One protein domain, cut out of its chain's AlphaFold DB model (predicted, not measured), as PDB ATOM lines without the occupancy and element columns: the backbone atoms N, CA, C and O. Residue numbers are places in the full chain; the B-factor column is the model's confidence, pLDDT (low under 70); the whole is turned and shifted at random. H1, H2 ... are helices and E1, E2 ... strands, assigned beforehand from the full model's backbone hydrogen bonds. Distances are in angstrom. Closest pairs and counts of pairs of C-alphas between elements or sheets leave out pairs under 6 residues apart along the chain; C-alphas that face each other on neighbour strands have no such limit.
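What this domain is: This is residues 37 to 84 and 101 to 190 of the 190 residues of an uncharacterized protein of Bifidobacterium animalis (UniProt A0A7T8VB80). A twisted sheet of six strands, E1 to E6, curls round one long helix, H1, which runs along much of the longest axis; a second, shorter helix, H2, packs on the same face over the E4, E5 and E6 part of the sheet and crosses H1 steeply. The opposite face of the sheet has no named helix. The printed part has 138 residues, with the order E1 E2 E3 E4 E5 E6 H1 H2 along the chain and the strands antiparallel in the order E1 - E2 - E3 - E4 - E5 - E6. The class is mixed, helices and strands, in two layers, helices on one face of a sheet. The whole is compact, with a radius of gyration of the C-alphas of 14.8 A, and elongated, with spans of 44 by 27 by 27 A.

Where its parts are: E1 is residues 37 to 45, 26.2 A long, from C-alpha 37 at (17.925, -19.375, -31.747). E2 is residues 51 to 63, 33.7 A; E3 is residues 66 to 77, 32.1 A; E4 is residues 103 to 112, 23.6 A. E5, residues 115 to 119, and E6, residues 134 to 138, are shorter. H1 is residues 142 to 168, 39.2 A, from C-alpha 142 at (15.249, -11.916, -46.377). H2 is residues 175 to 189, 21.3 A, to C-alpha 189 at (-0.161, 0.814, -39.109).

How they stand to each other: E1 E2 E3 and E4 E5 E6 are meanders, each strand the antiparallel neighbour of the one before. N 40 and O 58 of E1 and E2 are 2.8 A apart, N 59 and O 71 of E2 and E3 2.8 A, N 72 and O 109 of E3 and E4 2.9 A, N 119 and O 108 of E4 and E5 2.8 A, and N 116 and O 137 of E5 and E6 2.7 A, each within hydrogen-bond range. E2 bends by 69 degrees at residue 54, E3 by 58 degrees at 69 and E4 by 67 degrees at 107. H1 is on the sheet; its closest C-alphas to E4 are those of Ser 152 and Ile 109, 6.9 A apart. H2 is on the same face at a height over the sheet of 9.5 A, and on the local plane it stands at 6 degrees to E5, along the strands. H1, with residues 155 to 163 alone, touches H2, their closest C-alphas being Ile 159 and Val 182, 6.0 A apart; they run opposite ways at a steep tilt of 50 degrees. In both helices every O i to N i+4 pair is within hydrogen-bond range.

The domain as a whole: The two C-alphas farthest apart, those of Asn 64 and Gly 170, are 46.9 A apart. Residues 85 to 100 are not printed, and C-alphas 84 and 101 across the cut are 13.8 A apart. The link from E5 to E6, residues 120 to 133, is long. Mean pLDDT of the printed part is 87.0; it is under 70 at residues 79 to 84, 101 to 102, 113 and 190.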
ATOM      1  N   CYS A  37      19.102 -19.943 -32.390       86.00
ATOM      2  CA  CYS A  37      17.925 -19.375 -31.747       86.00
ATOM      3  C   CYS A  37      18.356 -18.454 -30.603       86.00
ATOM      4  O   CYS A  37      19.074 -18.888 -29.702       86.00
ATOM      5  N   GLN A  38      17.884 -17.210 -30.604       87.00
ATOM      6  CA  GLN A  38      18.055 -16.284 -29.493       87.00
ATOM      7  C   GLN A  38      16.694 -15.826 -28.979       87.00
ATOM      8  O   GLN A  38      15.869 -15.339 -29.742       87.00
ATOM      9  N   LYS A  39      16.486 -15.920 -27.664       86.62
ATOM     10  CA  LYS A  39      15.283 -15.438 -26.977       86.62
ATOM     11  C   LYS A  39      15.644 -14.316 -26.013       86.62
ATOM     12  O   LYS A  39      16.628 -14.412 -25.284       86.62
ATOM     13  N   ARG A  40      14.856 -13.243 -26.016       86.56
ATOM     14  CA  ARG A  40      15.029 -12.063 -25.161       86.56
ATOM     15  C   ARG A  40      13.715 -11.725 -24.475       86.56
ATOM     16  O   ARG A  40      12.653 -11.779 -25.093       86.56
ATOM     17  N   PHE A  41      13.812 -11.336 -23.210       85.56
ATOM     18  CA  PHE A  41      12.691 -10.863 -22.408       85.56
ATOM     19  C   PHE A  41      12.934  -9.414 -22.011       85.56
ATOM     20  O   PHE A  41      14.048  -9.054 -21.631       85.56
ATOM     21  N   GLN A  42      11.892  -8.593 -22.065       88.12
ATOM     22  CA  GLN A  42      11.947  -7.217 -21.585       88.12
ATOM     23  C   GLN A  42      10.711  -6.929 -20.742       88.12
ATOM     24  O   GLN A  42       9.592  -7.011 -21.247       88.12
ATOM     25  N   LEU A  43      10.901  -6.582 -19.468       87.31
ATOM     26  CA  LEU A  43       9.800  -6.117 -18.626       87.31
ATOM     27  C   LEU A  43       9.221  -4.821 -19.194       87.31
ATOM     28  O   LEU A  43       9.960  -3.927 -19.614       87.31
ATOM     29  N   VAL A  44       7.894  -4.739 -19.208       87.75
ATOM     30  CA  VAL A  44       7.183  -3.502 -19.508       87.75
ATOM     31  C   VAL A  44       6.953  -2.781 -18.191       87.75
ATOM     32  O   VAL A  44       6.458  -3.381 -17.235       87.75
ATOM     33  N   ASN A  45       7.286  -1.496 -18.139       86.19
ATOM     34  CA  ASN A  45       7.017  -0.668 -16.973       86.19
ATOM     35  C   ASN A  45       5.696   0.084 -17.152       86.19
ATOM     36  O   ASN A  45       5.332   0.486 -18.256       86.19
ATOM     37  N   SER A  46       4.999   0.287 -16.043       83.06
ATOM     38  CA  SER A  46       3.885   1.218 -15.918       83.06
ATOM     39  C   SER A  46       4.363   2.660 -16.136       83.06
ATOM     40  O   SER A  46       5.561   2.951 -16.168       83.06
ATOM     41  N   LYS A  47       3.424   3.601 -16.273       83.38
ATOM     42  CA  LYS A  47       3.736   5.016 -16.548       83.38
ATOM     43  C   LYS A  47       4.539   5.690 -15.428       83.38
ATOM     44  O   LYS A  47       5.302   6.611 -15.701       83.38
ATOM     45  N   ASP A  48       4.386   5.220 -14.195       83.94
ATOM     46  CA  ASP A  48       5.156   5.654 -13.024       83.94
ATOM     47  C   ASP A  48       6.557   5.011 -12.934       83.94
ATOM     48  O   ASP A  48       7.311   5.297 -12.007       83.94
ATOM     49  N   GLY A  49       6.923   4.155 -13.894       80.75
ATOM     50  CA  GLY A  49       8.199   3.445 -13.932       80.75
ATOM     51  C   GLY A  49       8.230   2.155 -13.110       80.75
ATOM     52  O   GLY A  49       9.242   1.454 -13.145       80.75
ATOM     53  N   SER A  50       7.147   1.809 -12.405       79.56
ATOM     54  CA  SER A  50       7.046   0.537 -11.686       79.56
ATOM     55  C   SER A  50       6.903  -0.645 -12.659       79.56
ATOM     56  O   SER A  50       6.371  -0.473 -13.760       79.56
ATOM     57  N   PRO A  51       7.358  -1.861 -12.306       73.75
ATOM     58  CA  PRO A  51       7.140  -3.038 -13.141       73.75
ATOM     59  C   PRO A  51       5.646  -3.304 -13.349       73.75
ATOM     60  O   PRO A  51       4.879  -3.385 -12.390       73.75
ATOM     61  N   SER A  52       5.231  -3.474 -14.604       82.06
ATOM     62  CA  SER A  52       3.862  -3.877 -14.921       82.06
ATOM     63  C   SER A  52       3.701  -5.400 -14.867       82.06
ATOM     64  O   SER A  52       4.659  -6.172 -14.768       82.06
ATOM     65  N   ARG A  53       2.456  -5.860 -15.019       84.12
ATOM     66  CA  ARG A  53       2.127  -7.281 -15.210       84.12
ATOM     67  C   ARG A  53       2.430  -7.785 -16.623       84.12
ATOM     68  O   ARG A  53       1.971  -8.868 -16.969       84.12
ATOM     69  N   MET A  54       3.148  -7.018 -17.446       88.06
ATOM     70  CA  MET A  54       3.467  -7.363 -18.829       88.06
ATOM     71  C   MET A  54       4.974  -7.458 -19.078       88.06
ATOM     72  O   MET A  54       5.778  -6.713 -18.514       88.06
ATOM     73  N   ARG A  55       5.350  -8.335 -20.008       88.75
ATOM     74  CA  ARG A  55       6.686  -8.372 -20.612       88.75
ATOM     75  C   ARG A  55       6.595  -8.578 -22.117       88.75
ATOM     76  O   ARG A  55       5.631  -9.158 -22.607       88.75
ATOM     77  N   LYS A  56       7.626  -8.153 -22.838       92.06
ATOM     78  CA  LYS A  56       7.848  -8.498 -24.242       92.06
ATOM     79  C   LYS A  56       8.709  -9.742 -24.333       92.06
ATOM     80  O   LYS A  56       9.654  -9.902 -23.553       92.06
ATOM     81  N   ILE A  57       8.414 -10.574 -25.318       91.12
ATOM     82  CA  ILE A  57       9.249 -11.699 -25.722       91.12
ATOM     83  C   ILE A  57       9.634 -11.469 -27.175       91.12
ATOM     84  O   ILE A  57       8.752 -11.287 -28.004       91.12
ATOM     85  N   HIS A  58      10.931 -11.501 -27.465       92.06
ATOM     86  CA  HIS A  58      11.460 -11.502 -28.825       92.06
ATOM     87  C   HIS A  58      12.279 -12.771 -29.024       92.06
ATOM     88  O   HIS A  58      13.197 -13.036 -28.243       92.06
ATOM     89  N   VAL A  59      11.963 -13.551 -30.053       90.06
ATOM     90  CA  VAL A  59      12.730 -14.737 -30.439       90.06
ATOM     91  C   VAL A  59      13.170 -14.589 -31.882       90.06
ATOM     92  O   VAL A  59      12.353 -14.303 -32.750       90.06
ATOM     93  N   THR A  60      14.448 -14.808 -32.156       90.25
ATOM     94  CA  THR A  60      15.000 -14.805 -33.509       90.25
ATOM     95  C   THR A  60      15.683 -16.122 -33.802       90.25
ATOM     96  O   THR A  60      16.344 -16.709 -32.950       90.25
ATOM     97  N   TRP A  61      15.542 -16.559 -35.046       88.38
ATOM     98  CA  TRP A  61      16.320 -17.640 -35.621       88.38
ATOM     99  C   TRP A  61      17.155 -17.042 -36.737       88.38
ATOM    100  O   TRP A  61      16.609 -16.579 -37.738       88.38
ATOM    101  N   GLU A  62      18.467 -17.011 -36.554       88.25
ATOM    102  CA  GLU A  62      19.398 -16.328 -37.448       88.25
ATOM    103  C   GLU A  62      20.583 -17.209 -37.833       88.25
ATOM    104  O   GLU A  62      21.019 -18.075 -37.079       88.25
ATOM    105  N   ASN A  63      21.105 -16.986 -39.033       86.19
ATOM    106  CA  ASN A  63      22.359 -17.569 -39.498       86.19
ATOM    107  C   ASN A  63      23.237 -16.460 -40.105       86.19
ATOM    108  O   ASN A  63      22.894 -15.278 -40.051       86.19
ATOM    109  N   ASN A  64      24.343 -16.828 -40.752       84.25
ATOM    110  CA  ASN A  64      25.271 -15.870 -41.372       84.25
ATOM    111  C   ASN A  64      24.640 -14.976 -42.463       84.25
ATOM    112  O   ASN A  64      25.225 -13.963 -42.837       84.25
ATOM    113  N   GLN A  65      23.462 -15.327 -42.991       79.50
ATOM    114  CA  GLN A  65      22.716 -14.528 -43.973       79.50
ATOM    115  C   GLN A  65      21.716 -13.556 -43.310       79.50
ATOM    116  O   GLN A  65      21.192 -12.645 -43.963       79.50
ATOM    117  N   GLY A  66      21.484 -13.705 -42.002       81.94
ATOM    118  CA  GLY A  66      20.603 -12.882 -41.176       81.94
ATOM    119  C   GLY A  66      19.420 -13.658 -40.592       81.94
ATOM    120  O   GLY A  66      19.389 -14.891 -40.603       81.94
ATOM    121  N   VAL A  67      18.438 -12.907 -40.081       85.94
ATOM    122  CA  VAL A  67      17.202 -13.440 -39.486       85.94
ATOM    123  C   VAL A  67      16.401 -14.215 -40.536       85.94
ATOM    124  O   VAL A  67      16.043 -13.670 -41.578       85.94
ATOM    125  N   GLN A  68      16.133 -15.485 -40.238       81.31
ATOM    126  CA  GLN A  68      15.363 -16.422 -41.057       81.31
ATOM    127  C   GLN A  68      13.883 -16.415 -40.667       81.31
ATOM    128  O   GLN A  68      13.011 -16.414 -41.531       81.31
ATOM    129  N   LYS A  69      13.611 -16.384 -39.358       85.06
ATOM    130  CA  LYS A  69      12.285 -16.169 -38.776       85.06
ATOM    131  C   LYS A  69      12.415 -15.439 -37.449       85.06
ATOM    132  O   LYS A  69      13.465 -15.505 -36.797       85.06
ATOM    133  N   PHE A  70      11.347 -14.783 -37.034       90.62
ATOM    134  CA  PHE A  70      11.259 -14.234 -35.692       90.62
ATOM    135  C   PHE A  70       9.842 -14.373 -35.150       90.62
ATOM    136  O   PHE A  70       8.888 -14.555 -35.900       90.62
ATOM    137  N   TYR A  71       9.752 -14.268 -33.837       91.31
ATOM    138  CA  TYR A  71       8.519 -14.244 -33.082       91.31
ATOM    139  C   TYR A  71       8.587 -13.077 -32.098       91.31
ATOM    140  O   TYR A  71       9.607 -12.882 -31.430       91.31
ATOM    141  N   ASP A  72       7.508 -12.314 -32.002       94.75
ATOM    142  CA  ASP A  72       7.348 -11.218 -31.051       94.75
ATOM    143  C   ASP A  72       6.021 -11.367 -30.318       94.75
ATOM    144  O   ASP A  72       5.003 -11.622 -30.945       94.75
ATOM    145  N   CYS A  73       5.983 -11.166 -29.005       94.88
ATOM    146  CA  CYS A  73       4.699 -11.063 -28.313       94.88
ATOM    147  C   CYS A  73       4.758 -10.198 -27.063       94.88
ATOM    148  O   CYS A  73       5.826  -9.955 -26.487       94.88
ATOM    149  N   LEU A  74       3.577  -9.795 -26.601       94.31
ATOM    150  CA  LEU A  74       3.362  -9.411 -25.217       94.31
ATOM    151  C   LEU A  74       2.942 -10.646 -24.422       94.31
ATOM    152  O   LEU A  74       2.305 -11.564 -24.932       94.31
ATOM    153  N   GLN A  75       3.332 -10.690 -23.157       91.19
ATOM    154  CA  GLN A  75       2.876 -11.704 -22.223       91.19
ATOM    155  C   GLN A  75       2.384 -11.021 -20.955       91.19
ATOM    156  O   GLN A  75       3.108 -10.210 -20.378       91.19
ATOM    157  N   LEU A  76       1.169 -11.360 -20.539       88.56
ATOM    158  CA  LEU A  76       0.500 -10.866 -19.344       88.56
ATOM    159  C   LEU A  76       0.525 -11.944 -18.257       88.56
ATOM    160  O   LEU A  76       0.165 -13.090 -18.516       88.56
ATOM    161  N   ALA A  77       0.923 -11.583 -17.041       84.12
ATOM    162  CA  ALA A  77       0.796 -12.453 -15.875       84.12
ATOM    163  C   ALA A  77      -0.636 -12.421 -15.327       84.12
ATOM    164  O   ALA A  77      -1.228 -11.348 -15.202       84.12
ATOM    165  N   SER A  78      -1.186 -13.574 -14.942       70.25
ATOM    166  CA  SER A  78      -2.493 -13.700 -14.281       70.25
ATOM    167  C   SER A  78      -2.504 -13.049 -12.890       70.25
ATOM    168  O   SER A  78      -3.548 -12.569 -12.453       70.25
ATOM    169  N   ASN A  79      -1.331 -12.952 -12.254       63.16
ATOM    170  CA  ASN A  79      -1.114 -12.444 -10.898       63.16
ATOM    171  C   ASN A  79      -0.221 -11.178 -10.886       63.16
ATOM    172  O   ASN A  79      -0.060 -10.511 -11.912       63.16
ATOM    173  N   SER A  80       0.302 -10.788  -9.716       58.81
ATOM    174  CA  SER A  80       1.021  -9.523  -9.494       58.81
ATOM    175  C   SER A  80       2.377  -9.435 -10.236       58.81
ATOM    176  O   SER A  80       2.968 -10.457 -10.586       58.81
ATOM    177  N   PRO A  81       2.928  -8.217 -10.448       57.72
ATOM    178  CA  PRO A  81       4.203  -8.005 -11.155       57.72
ATOM    179  C   PRO A  81       5.428  -8.701 -10.537       57.72
ATOM    180  O   PRO A  81       6.446  -8.848 -11.207       57.72
ATOM    181  N   SER A  82       5.351  -9.106  -9.265       56.97
ATOM    182  CA  SER A  82       6.452  -9.731  -8.520       56.97
ATOM    183  C   SER A  82       6.705 -11.198  -8.884       56.97
ATOM    184  O   SER A  82       7.652 -11.782  -8.370       56.97
ATOM    185  N   GLU A  83       5.869 -11.802  -9.733       58.91
ATOM    186  CA  GLU A  83       5.937 -13.236 -10.053       58.91
ATOM    187  C   GLU A  83       6.735 -13.562 -11.322       58.91
ATOM    188  O   GLU A  83       6.931 -14.736 -11.634       58.91
ATOM    189  N   TRP A  84       7.240 -12.560 -12.052       69.31
ATOM    190  CA  TRP A  84       8.051 -12.834 -13.237       69.31
ATOM    191  C   TRP A  84       9.325 -13.610 -12.862       69.31
ATOM    192  O   TRP A  84      10.109 -13.121 -12.046       69.31
ATOM    193  N   THR A 101      -1.670 -21.734 -17.068       53.66
ATOM    194  CA  THR A 101      -2.721 -20.866 -16.535       53.66
ATOM    195  C   THR A 101      -2.200 -19.578 -15.889       53.66
ATOM    196  O   THR A 101      -3.007 -18.727 -15.526       53.66
ATOM    197  N   VAL A 102      -0.880 -19.421 -15.702       68.88
ATOM    198  CA  VAL A 102      -0.298 -18.259 -14.988       68.88
ATOM    199  C   VAL A 102       0.067 -17.106 -15.929       68.88
ATOM    200  O   VAL A 102       0.143 -15.952 -15.512       68.88
ATOM    201  N   TYR A 103       0.280 -17.382 -17.216       81.06
ATOM    202  CA  TYR A 103       0.706 -16.367 -18.173       81.06
ATOM    203  C   TYR A 103      -0.008 -16.529 -19.502       81.06
ATOM    204  O   TYR A 103      -0.035 -17.612 -20.070       81.06
ATOM    205  N   TRP A 104      -0.482 -15.419 -20.048       88.00
ATOM    206  CA  TRP A 104      -1.141 -15.385 -21.343       88.00
ATOM    207  C   TRP A 104      -0.307 -14.576 -22.336       88.00
ATOM    208  O   TRP A 104       0.057 -13.432 -22.061       88.00
ATOM    209  N   LYS A 105       0.045 -15.180 -23.476       91.62
ATOM    210  CA  LYS A 105       0.718 -14.498 -24.588       91.62
ATOM    211  C   LYS A 105      -0.334 -13.934 -25.538       91.62
ATOM    212  O   LYS A 105      -1.298 -14.613 -25.859       91.62
ATOM    213  N   PHE A 106      -0.156 -12.690 -25.955       92.88
ATOM    214  CA  PHE A 106      -1.090 -11.989 -26.830       92.88
ATOM    215  C   PHE A 106      -0.361 -10.904 -27.617       92.88
ATOM    216  O   PHE A 106       0.796 -10.576 -27.326       92.88
ATOM    217  N   ALA A 107      -1.028 -10.384 -28.649       96.06
ATOM    218  CA  ALA A 107      -0.350  -9.710 -29.749       96.06
ATOM    219  C   ALA A 107       0.836 -10.559 -30.257       96.06
ATOM    220  O   ALA A 107       1.958 -10.064 -30.353       96.06
ATOM    221  N   GLU A 108       0.605 -11.858 -30.484       94.69
ATOM    222  CA  GLU A 108       1.653 -12.781 -30.928       94.69
ATOM    223  C   GLU A 108       1.887 -12.596 -32.424       94.69
ATOM    224  O   GLU A 108       1.036 -12.939 -33.237       94.69
ATOM    225  N   ILE A 109       3.023 -12.015 -32.782       94.75
ATOM    226  CA  ILE A 109       3.475 -11.842 -34.153       94.75
ATOM    227  C   ILE A 109       4.375 -13.016 -34.505       94.75
ATOM    228  O   ILE A 109       5.468 -13.149 -33.949       94.75
ATOM    229  N   ASP A 110       3.933 -13.821 -35.464       90.31
ATOM    230  CA  ASP A 110       4.745 -14.866 -36.070       90.31
ATOM    231  C   ASP A 110       5.143 -14.446 -37.489       90.31
ATOM    232  O   ASP A 110       4.322 -14.059 -38.329       90.31
ATOM    233  N   CYS A 111       6.448 -14.477 -37.737       88.69
ATOM    234  CA  CYS A 111       7.056 -14.161 -39.013       88.69
ATOM    235  C   CYS A 111       7.837 -15.373 -39.520       88.69
ATOM    236  O   CYS A 111       9.069 -15.437 -39.413       88.69
ATOM    237  N   ALA A 112       7.105 -16.312 -40.114       74.44
ATOM    238  CA  ALA A 112       7.622 -17.539 -40.700       74.44
ATOM    239  C   ALA A 112       6.835 -17.937 -41.975       74.44
ATOM    240  O   ALA A 112       5.864 -17.298 -42.368       74.44
ATOM    241  N   HIS A 113       7.303 -18.963 -42.698       63.94
ATOM    242  CA  HIS A 113       6.568 -19.617 -43.811       63.94
ATOM    243  C   HIS A 113       6.112 -18.727 -44.973       63.94
ATOM    244  O   HIS A 113       5.168 -19.070 -45.680       63.94
ATOM    245  N   GLY A 114       6.782 -17.603 -45.201       77.19
ATOM    246  CA  GLY A 114       6.418 -16.702 -46.290       77.19
ATOM    247  C   GLY A 114       5.397 -15.629 -45.913       77.19
ATOM    248  O   GLY A 114       4.956 -14.904 -46.796       77.19
ATOM    249  N   MET A 115       5.045 -15.467 -44.631       87.56
ATOM    250  CA  MET A 115       4.169 -14.387 -44.170       87.56
ATOM    251  C   MET A 115       4.461 -13.970 -42.720       87.56
ATOM    252  O   MET A 115       4.745 -14.785 -41.852       87.56
ATOM    253  N   CYS A 116       4.353 -12.679 -42.441       91.75
ATOM    254  CA  CYS A 116       4.280 -12.118 -41.102       91.75
ATOM    255  C   CYS A 116       2.818 -11.812 -40.783       91.75
ATOM    256  O   CYS A 116       2.144 -11.136 -41.566       91.75
ATOM    257  N   HIS A 117       2.332 -12.308 -39.654       93.38
ATOM    258  CA  HIS A 117       0.961 -12.130 -39.191       93.38
ATOM    259  C   HIS A 117       0.927 -11.994 -37.670       93.38
ATOM    260  O   HIS A 117       1.900 -12.307 -36.992       93.38
ATOM    261  N   ILE A 118      -0.184 -11.487 -37.144       95.12
ATOM    262  CA  ILE A 118      -0.406 -11.316 -35.709       95.12
ATOM    263  C   ILE A 118      -1.658 -12.064 -35.266       95.12
ATOM    264  O   ILE A 118      -2.705 -11.932 -35.893       95.12
ATOM    265  N   HIS A 119      -1.561 -12.798 -34.164       94.88
ATOM    266  CA  HIS A 119      -2.681 -13.355 -33.418       94.88
ATOM    267  C   HIS A 119      -3.063 -12.362 -32.316       94.88
ATOM    268  O   HIS A 119      -2.315 -12.226 -31.336       94.88
ATOM    269  N   PRO A 120      -4.199 -11.648 -32.438       95.56
ATOM    270  CA  PRO A 120      -4.565 -10.599 -31.489       95.56
ATOM    271  C   PRO A 120      -4.630 -11.095 -30.045       95.56
ATOM    272  O   PRO A 120      -3.999 -10.522 -29.155       95.56
ATOM    273  N   THR A 121      -5.308 -12.221 -29.839       93.81
ATOM    274  CA  THR A 121      -5.462 -12.877 -28.537       93.81
ATOM    275  C   THR A 121      -4.375 -13.918 -28.257       93.81
ATOM    276  O   THR A 121      -4.447 -14.620 -27.255       93.81
ATOM    277  N   GLY A 122      -3.393 -14.061 -29.148       91.38
ATOM    278  CA  GLY A 122      -2.444 -15.168 -29.112       91.38
ATOM    279  C   GLY A 122      -3.032 -16.516 -29.538       91.38
ATOM    280  O   GLY A 122      -4.220 -16.627 -29.851       91.38
ATOM    281  N   HIS A 123      -2.179 -17.539 -29.559       87.88
ATOM    282  CA  HIS A 123      -2.538 -18.899 -29.981       87.88
ATOM    283  C   HIS A 123      -3.390 -19.632 -28.942       87.88
ATOM    284  O   HIS A 123      -4.256 -20.427 -29.296       87.88
ATOM    285  N   ASN A 124      -3.140 -19.357 -27.659       86.94
ATOM    286  CA  ASN A 124      -3.782 -20.030 -26.532       86.94
ATOM    287  C   ASN A 124      -4.385 -18.987 -25.576       86.94
ATOM    288  O   ASN A 124      -3.812 -18.728 -24.512       86.94
ATOM    289  N   PRO A 125      -5.494 -18.327 -25.956       89.81
ATOM    290  CA  PRO A 125      -6.130 -17.355 -25.081       89.81
ATOM    291  C   PRO A 125      -6.826 -18.011 -23.881       89.81
ATOM    292  O   PRO A 125      -7.214 -19.179 -23.963       89.81
ATOM    293  N   PRO A 126      -7.067 -17.261 -22.787       87.38
ATOM    294  CA  PRO A 126      -7.798 -17.745 -21.619       87.38
ATOM    295  C   PRO A 126      -9.192 -18.283 -21.951       87.38
ATOM    296  O   PRO A 126      -9.651 -19.224 -21.307       87.38
ATOM    297  N   SER A 127      -9.865 -17.713 -22.954       89.25
ATOM    298  CA  SER A 127     -11.163 -18.197 -23.433       89.25
ATOM    299  C   SER A 127     -11.108 -19.556 -24.142       89.25
ATOM    300  O   SER A 127     -12.157 -20.169 -24.353       89.25
ATOM    301  N   GLY A 128      -9.921 -20.008 -24.561       88.25
ATOM    302  CA  GLY A 128      -9.731 -21.155 -25.452       88.25
ATOM    303  C   GLY A 128     -10.141 -20.905 -26.910       88.25
ATOM    304  O   GLY A 128     -10.042 -21.821 -27.721       88.25
ATOM    305  N   ASN A 129     -10.587 -19.692 -27.258       88.62
ATOM    306  CA  ASN A 129     -11.057 -19.334 -28.596       88.62
ATOM    307  C   ASN A 129     -10.150 -18.255 -29.210       88.62
ATOM    308  O   ASN A 129     -10.376 -17.071 -28.969       88.62
ATOM    309  N   PRO A 130      -9.116 -18.629 -29.985       89.50
ATOM    310  CA  PRO A 130      -8.222 -17.656 -30.604       89.50
ATOM    311  C   PRO A 130      -8.954 -16.791 -31.632       89.50
ATOM    312  O   PRO A 130      -9.688 -17.295 -32.485       89.50
ATOM    313  N   ALA A 131      -8.711 -15.481 -31.571       91.50
ATOM    314  CA  ALA A 131      -9.109 -14.544 -32.607       91.50
ATOM    315  C   ALA A 131      -8.405 -14.865 -33.933       91.50
ATOM    316  O   ALA A 131      -7.305 -15.428 -33.968       91.50
ATOM    317  N   ASN A 132      -9.032 -14.466 -35.041       91.25
ATOM    318  CA  ASN A 132      -8.457 -14.673 -36.365       91.25
ATOM    319  C   ASN A 132      -7.121 -13.933 -36.497       91.25
ATOM    320  O   ASN A 132      -7.012 -12.751 -36.160       91.25
ATOM    321  N   ALA A 133      -6.122 -14.619 -37.048       91.88
ATOM    322  CA  ALA A 133      -4.852 -13.999 -37.384       91.88
ATOM    323  C   ALA A 133      -5.037 -12.885 -38.425       91.88
ATOM    324  O   ALA A 133      -5.824 -13.010 -39.369       91.88
ATOM    325  N   ILE A 134      -4.271 -11.806 -38.273       93.31
ATOM    326  CA  ILE A 134      -4.258 -10.674 -39.199       93.31
ATOM    327  C   ILE A 134      -2.923 -10.671 -39.937       93.31
ATOM    328  O   ILE A 134      -1.860 -10.570 -39.327       93.31
ATOM    329  N   GLU A 135      -2.976 -10.772 -41.263       92.44
ATOM    330  CA  GLU A 135      -1.796 -10.661 -42.117       92.44
ATOM    331  C   GLU A 135      -1.194  -9.251 -42.029       92.44
ATOM    332  O   GLU A 135      -1.893  -8.254 -42.208       92.44
ATOM    333  N   LEU A 136       0.116  -9.178 -41.777       92.62
ATOM    334  CA  LEU A 136       0.875  -7.928 -41.735       92.62
ATOM    335  C   LEU A 136       1.709  -7.726 -43.002       92.62
ATOM    336  O   LEU A 136       1.795  -6.610 -43.517       92.62
ATOM    337  N   LEU A 137       2.379  -8.781 -43.482       91.44
ATOM    338  CA  LEU A 137       3.266  -8.696 -44.643       91.44
ATOM    339  C   LEU A 137       3.543 -10.073 -45.259       91.44
ATOM    340  O   LEU A 137       3.930 -10.991 -44.549       91.44
ATOM    341  N   GLN A 138       3.475 -10.198 -46.584       89.44
ATOM    342  CA  GLN A 138       4.016 -11.364 -47.297       89.44
ATOM    343  C   GLN A 138       5.551 -11.323 -47.334       89.44
ATOM    344  O   GLN A 138       6.151 -10.280 -47.598       89.44
ATOM    345  N   LEU A 139       6.197 -12.464 -47.111       85.44
ATOM    346  CA  LEU A 139       7.649 -12.601 -47.015       85.44
ATOM    347  C   LEU A 139       8.173 -13.418 -48.193       85.44
ATOM    348  O   LEU A 139       8.126 -14.643 -48.188       85.44
ATOM    349  N   ASN A 140       8.720 -12.745 -49.199       83.69
ATOM    350  CA  ASN A 140       9.280 -13.411 -50.379       83.69
ATOM    351  C   ASN A 140      10.815 -13.406 -50.376       83.69
ATOM    352  O   ASN A 140      11.454 -13.997 -51.245       83.69
ATOM    353  N   SER A 141      11.423 -12.709 -49.416       79.81
ATOM    354  CA  SER A 141      12.863 -12.510 -49.328       79.81
ATOM    355  C   SER A 141      13.317 -12.212 -47.897       79.81
ATOM    356  O   SER A 141      12.536 -11.788 -47.046       79.81
ATOM    357  N   ILE A 142      14.623 -12.335 -47.645       77.38
ATOM    358  CA  ILE A 142      15.249 -11.916 -46.377       77.38
ATOM    359  C   ILE A 142      15.018 -10.415 -46.107       77.38
ATOM    360  O   ILE A 142      14.881  -9.995 -44.958       77.38
ATOM    361  N   SER A 143      14.945  -9.587 -47.154       83.75
ATOM    362  CA  SER A 143      14.630  -8.160 -47.015       83.75
ATOM    363  C   SER A 143      13.220  -7.933 -46.464       83.75
ATOM    364  O   SER A 143      13.029  -7.034 -45.643       83.75
ATOM    365  N   ASP A 144      12.255  -8.771 -46.849       86.69
ATOM    366  CA  ASP A 144      10.889  -8.707 -46.319       86.69
ATOM    367  C   ASP A 144      10.849  -9.112 -44.847       86.69
ATOM    368  O   ASP A 144      10.184  -8.446 -44.059       86.69
ATOM    369  N   VAL A 145      11.636 -10.116 -44.440       85.62
ATOM    370  CA  VAL A 145      11.777 -10.509 -43.026       85.62
ATOM    371  C   VAL A 145      12.313  -9.346 -42.186       85.62
ATOM    372  O   VAL A 145      11.771  -9.034 -41.128       85.62
ATOM    373  N   ARG A 146      13.329  -8.623 -42.677       85.44
ATOM    374  CA  ARG A 146      13.865  -7.431 -41.989       85.44
ATOM    375  C   ARG A 146      12.829  -6.310 -41.888       85.44
ATOM    376  O   ARG A 146      12.718  -5.653 -40.851       85.44
ATOM    377  N   ARG A 147      12.052  -6.089 -42.952       90.19
ATOM    378  CA  ARG A 147      10.953  -5.113 -42.951       90.19
ATOM    379  C   ARG A 147       9.861  -5.513 -41.959       90.19
ATOM    380  O   ARG A 147       9.409  -4.657 -41.198       90.19
ATOM    381  N   ALA A 148       9.484  -6.788 -41.933       92.44
ATOM    382  CA  ALA A 148       8.530  -7.346 -40.985       92.44
ATOM    383  C   ALA A 148       9.010  -7.184 -39.540       92.44
ATOM    384  O   ALA A 148       8.217  -6.783 -38.697       92.44
ATOM    385  N   GLN A 149      10.298  -7.386 -39.256       91.31
ATOM    386  CA  GLN A 149      10.857  -7.191 -37.914       91.31
ATOM    387  C   GLN A 149      10.755  -5.725 -37.461       91.31
ATOM    388  O   GLN A 149      10.399  -5.436 -36.317       91.31
ATOM    389  N   CYS A 150      11.006  -4.774 -38.366       91.44
ATOM    390  CA  CYS A 150      10.836  -3.350 -38.075       91.44
ATOM    391  C   CYS A 150       9.361  -2.980 -37.830       91.44
ATOM    392  O   CYS A 150       9.055  -2.250 -36.881       91.44
ATOM    393  N   LEU A 151       8.448  -3.509 -38.655       93.75
ATOM    394  CA  LEU A 151       7.004  -3.334 -38.488       93.75
ATOM    395  C   LEU A 151       6.525  -3.926 -37.157       93.75
ATOM    396  O   LEU A 151       5.878  -3.219 -36.390       93.75
ATOM    397  N   SER A 152       6.912  -5.166 -36.860       94.19
ATOM    398  CA  SER A 152       6.611  -5.876 -35.615       94.19
ATOM    399  C   SER A 152       7.028  -5.061 -34.395       94.19
ATOM    400  O   SER A 152       6.201  -4.713 -33.556       94.19
ATOM    401  N   GLY A 153       8.291  -4.623 -34.347       92.50
ATOM    402  CA  GLY A 153       8.793  -3.838 -33.223       92.50
ATOM    403  C   GLY A 153       8.065  -2.501 -33.044       92.50
ATOM    404  O   GLY A 153       7.898  -2.032 -31.918       92.50
ATOM    405  N   ARG A 154       7.620  -1.854 -34.131       94.38
ATOM    406  CA  ARG A 154       6.761  -0.658 -34.042       94.38
ATOM    407  C   ARG A 154       5.377  -1.008 -33.506       94.38
ATOM    408  O   ARG A 154       4.920  -0.335 -32.589       94.38
ATOM    409  N   LEU A 155       4.755  -2.050 -34.045       96.44
ATOM    410  CA  LEU A 155       3.406  -2.467 -33.689       96.44
ATOM    411  C   LEU A 155       3.319  -2.893 -32.217       96.44
ATOM    412  O   LEU A 155       2.472  -2.375 -31.496       96.44
ATOM    413  N   ILE A 156       4.250  -3.725 -31.739       95.94
ATOM    414  CA  ILE A 156       4.337  -4.137 -30.327       95.94
ATOM    415  C   ILE A 156       4.487  -2.929 -29.401       95.94
ATOM    416  O   ILE A 156       3.806  -2.860 -28.383       95.94
ATOM    417  N   ARG A 157       5.332  -1.949 -29.755       94.31
ATOM    418  CA  ARG A 157       5.477  -0.710 -28.967       94.31
ATOM    419  C   ARG A 157       4.190   0.111 -28.938       94.31
ATOM    420  O   ARG A 157       3.822   0.621 -27.888       94.31
ATOM    421  N   THR A 158       3.495   0.235 -30.066       95.94
ATOM    422  CA  THR A 158       2.213   0.950 -30.123       95.94
ATOM    423  C   THR A 158       1.147   0.260 -29.271       95.94
ATOM    424  O   THR A 158       0.452   0.934 -28.514       95.94
ATOM    425  N   ILE A 159       1.041  -1.067 -29.363       96.56
ATOM    426  CA  ILE A 159       0.103  -1.868 -28.568       96.56
ATOM    427  C   ILE A 159       0.420  -1.714 -27.078       96.56
ATOM    428  O   ILE A 159      -0.460  -1.367 -26.298       96.56
ATOM    429  N   GLU A 160       1.686  -1.885 -26.692       94.75
ATOM    430  CA  GLU A 160       2.171  -1.665 -25.327       94.75
ATOM    431  C   GLU A 160       1.774  -0.282 -24.792       94.75
ATOM    432  O   GLU A 160       1.183  -0.198 -23.718       94.75
ATOM    433  N   SER A 161       2.063   0.798 -25.530       93.50
ATOM    434  CA  SER A 161       1.736   2.160 -25.086       93.50
ATOM    435  C   SER A 161       0.236   2.346 -24.863       93.50
ATOM    436  O   SER A 161      -0.156   2.861 -23.818       93.50
ATOM    437  N   LYS A 162      -0.608   1.864 -25.785       94.38
ATOM    438  CA  LYS A 162      -2.070   1.939 -25.641       94.38
ATOM    439  C   LYS A 162      -2.577   1.157 -24.431       94.38
ATOM    440  O   LYS A 162      -3.489   1.614 -23.748       94.38
ATOM    441  N   ILE A 163      -1.992  -0.009 -24.154       93.31
ATOM    442  CA  ILE A 163      -2.355  -0.806 -22.978       93.31
ATOM    443  C   ILE A 163      -1.976  -0.069 -21.695       93.31
ATOM    444  O   ILE A 163      -2.793   0.008 -20.779       93.31
ATOM    445  N   ILE A 164      -0.765   0.494 -21.629       91.25
ATOM    446  CA  ILE A 164      -0.314   1.272 -20.471       91.25
ATOM    447  C   ILE A 164      -1.247   2.463 -20.243       91.25
ATOM    448  O   ILE A 164      -1.713   2.661 -19.124       91.25
ATOM    449  N   GLU A 165      -1.540   3.251 -21.280       90.56
ATOM    450  CA  GLU A 165      -2.464   4.389 -21.193       90.56
ATOM    451  C   GLU A 165      -3.830   3.951 -20.669       90.56
ATOM    452  O   GLU A 165      -4.275   4.440 -19.631       90.56
ATOM    453  N   LYS A 166      -4.436   2.942 -21.303       89.19
ATOM    454  CA  LYS A 166      -5.757   2.460 -20.910       89.19
ATOM    455  C   LYS A 166      -5.793   1.918 -19.483       89.19
ATOM    456  O   LYS A 166      -6.770   2.145 -18.772       89.19
ATOM    457  N   HIS A 167      -4.756   1.206 -19.053       86.50
ATOM    458  CA  HIS A 167      -4.695   0.685 -17.692       86.50
ATOM    459  C   HIS A 167      -4.614   1.807 -16.649       86.50
ATOM    460  O   HIS A 167      -5.283   1.734 -15.619       86.50
ATOM    461  N   ASN A 168      -3.856   2.872 -16.936       83.94
ATOM    462  CA  ASN A 168      -3.772   4.041 -16.055       83.94
ATOM    463  C   ASN A 168      -5.100   4.798 -15.948       83.94
ATOM    464  O   ASN A 168      -5.392   5.360 -14.896       83.94
ATOM    465  N   ASP A 169      -5.921   4.765 -16.997       86.38
ATOM    466  CA  ASP A 169      -7.264   5.353 -16.996       86.38
ATOM    467  C   ASP A 169      -8.302   4.472 -16.260       86.38
ATOM    468  O   ASP A 169      -9.506   4.722 -16.325       86.38
ATOM    469  N   GLY A 170      -7.855   3.422 -15.556       81.56
ATOM    470  CA  GLY A 170      -8.709   2.479 -14.828       81.56
ATOM    471  C   GLY A 170      -9.275   1.353 -15.696       81.56
ATOM    472  O   GLY A 170     -10.139   0.597 -15.250       81.56
ATOM    473  N   GLY A 171      -8.803   1.224 -16.939       82.38
ATOM    474  CA  GLY A 171      -9.201   0.164 -17.855       82.38
ATOM    475  C   GLY A 171      -8.682  -1.219 -17.443       82.38
ATOM    476  O   GLY A 171      -7.570  -1.384 -16.932       82.38
ATOM    477  N   GLY A 172      -9.503  -2.239 -17.701       83.25
ATOM    478  CA  GLY A 172      -9.139  -3.637 -17.482       83.25
ATOM    479  C   GLY A 172      -8.230  -4.202 -18.578       83.25
ATOM    480  O   GLY A 172      -8.274  -3.764 -19.724       83.25
ATOM    481  N   LEU A 173      -7.450  -5.224 -18.220       86.19
ATOM    482  CA  LEU A 173      -6.582  -5.994 -19.123       86.19
ATOM    483  C   LEU A 173      -7.217  -7.352 -19.466       86.19
ATOM    484  O   LEU A 173      -6.605  -8.399 -19.272       86.19
ATOM    485  N   ASN A 174      -8.486  -7.339 -19.874       89.69
ATOM    486  CA  ASN A 174      -9.204  -8.553 -20.266       89.69
ATOM    487  C   ASN A 174      -9.028  -8.854 -21.762       89.69
ATOM    488  O   ASN A 174      -8.606  -7.992 -22.531       89.69
ATOM    489  N   GLU A 175      -9.383 -10.074 -22.161       91.44
ATOM    490  CA  GLU A 175      -9.126 -10.595 -23.504       91.44
ATOM    491  C   GLU A 175      -9.699  -9.731 -24.633       91.44
ATOM    492  O   GLU A 175      -8.951  -9.311 -25.514       91.44
ATOM    493  N   GLN A 176     -10.988  -9.385 -24.547       92.94
ATOM    494  CA  GLN A 176     -11.687  -8.578 -25.556       92.94
ATOM    495  C   GLN A 176     -11.068  -7.189 -25.717       92.94
ATOM    496  O   GLN A 176     -10.978  -6.647 -26.818       92.94
ATOM    497  N   GLU A 177     -10.644  -6.585 -24.607       93.31
ATOM    498  CA  GLU A 177     -10.041  -5.262 -24.650       93.31
ATOM    499  C   GLU A 177      -8.666  -5.289 -25.320       93.31
ATOM    500  O   GLU A 177      -8.362  -4.422 -26.141       93.31
ATOM    501  N   LEU A 178      -7.843  -6.286 -24.989       94.19
ATOM    502  CA  LEU A 178      -6.520  -6.430 -25.587       94.19
ATOM    503  C   LEU A 178      -6.623  -6.770 -27.075       94.19
ATOM    504  O   LEU A 178      -5.919  -6.149 -27.868       94.19
ATOM    505  N   GLU A 179      -7.540  -7.657 -27.467       95.94
ATOM    506  CA  GLU A 179      -7.853  -7.936 -28.874       95.94
ATOM    507  C   GLU A 179      -8.165  -6.642 -29.636       95.94
ATOM    508  O   GLU A 179      -7.505  -6.330 -30.629       95.94
ATOM    509  N   ARG A 180      -9.094  -5.830 -29.115       95.75
ATOM    510  CA  ARG A 180      -9.489  -4.558 -29.733       95.75
ATOM    511  C   ARG A 180      -8.310  -3.600 -29.894       95.75
ATOM    512  O   ARG A 180      -8.144  -3.006 -30.959       95.75
ATOM    513  N   ILE A 181      -7.468  -3.460 -28.865       96.56
ATOM    514  CA  ILE A 181      -6.262  -2.618 -28.937       96.56
ATOM    515  C   ILE A 181      -5.323  -3.108 -30.043       96.56
ATOM    516  O   ILE A 181      -4.761  -2.285 -30.777       96.56
ATOM    517  N   VAL A 182      -5.139  -4.425 -30.173       97.00
ATOM    518  CA  VAL A 182      -4.292  -5.007 -31.216       97.00
ATOM    519  C   VAL A 182      -4.863  -4.706 -32.597       97.00
ATOM    520  O   VAL A 182      -4.158  -4.125 -33.423       97.00
ATOM    521  N   GLU A 183      -6.138  -5.007 -32.836       96.19
ATOM    522  CA  GLU A 183      -6.787  -4.759 -34.125       96.19
ATOM    523  C   GLU A 183      -6.739  -3.284 -34.541       96.19
ATOM    524  O   GLU A 183      -6.448  -2.962 -35.696       96.19
ATOM    525  N   GLU A 184      -7.021  -2.366 -33.613       95.88
ATOM    526  CA  GLU A 184      -6.945  -0.925 -33.862       95.88
ATOM    527  C   GLU A 184      -5.511  -0.491 -34.187       95.88
ATOM    528  O   GLU A 184      -5.293   0.391 -35.020       95.88
ATOM    529  N   SER A 185      -4.515  -1.101 -33.542       96.56
ATOM    530  CA  SER A 185      -3.102  -0.801 -33.792       96.56
ATOM    531  C   SER A 185      -2.654  -1.287 -35.168       96.56
ATOM    532  O   SER A 185      -1.986  -0.533 -35.876       96.56
ATOM    533  N   VAL A 186      -3.088  -2.476 -35.592       94.81
ATOM    534  CA  VAL A 186      -2.821  -2.993 -36.944       94.81
ATOM    535  C   VAL A 186      -3.473  -2.103 -38.003       94.81
ATOM    536  O   VAL A 186      -2.807  -1.690 -38.953       94.81
ATOM    537  N   ARG A 187      -4.744  -1.725 -37.802       91.81
ATOM    538  CA  ARG A 187      -5.472  -0.813 -38.701       91.81
ATOM    539  C   ARG A 187      -4.796   0.552 -38.835       91.81
ATOM    540  O   ARG A 187      -4.818   1.126 -39.912       91.81
ATOM    541  N   SER A 188      -4.181   1.060 -37.764       89.38
ATOM    542  CA  SER A 188      -3.449   2.335 -37.791       89.38
ATOM    543  C   SER A 188      -2.048   2.259 -38.414       89.38
ATOM    544  O   SER A 188      -1.447   3.296 -38.689       89.38
ATOM    545  N   ALA A 189      -1.506   1.050 -38.586       80.38
ATOM    546  CA  ALA A 189      -0.161   0.814 -39.109       80.38
ATOM    547  C   ALA A 189      -0.133   0.452 -40.607       80.38
ATOM    548  O   ALA A 189       0.956   0.439 -41.189       80.38
ATOM    549  N   SER A 190      -1.299   0.146 -41.188       64.38
ATOM    550  CA  SER A 190      -1.505  -0.202 -42.604       64.38
ATOM    551  C   SER A 190      -1.759   1.041 -43.451       64.38
ATOM    552  O   SER A 190      -1.234   1.086 -44.586       64.38
TER     553      SER A 190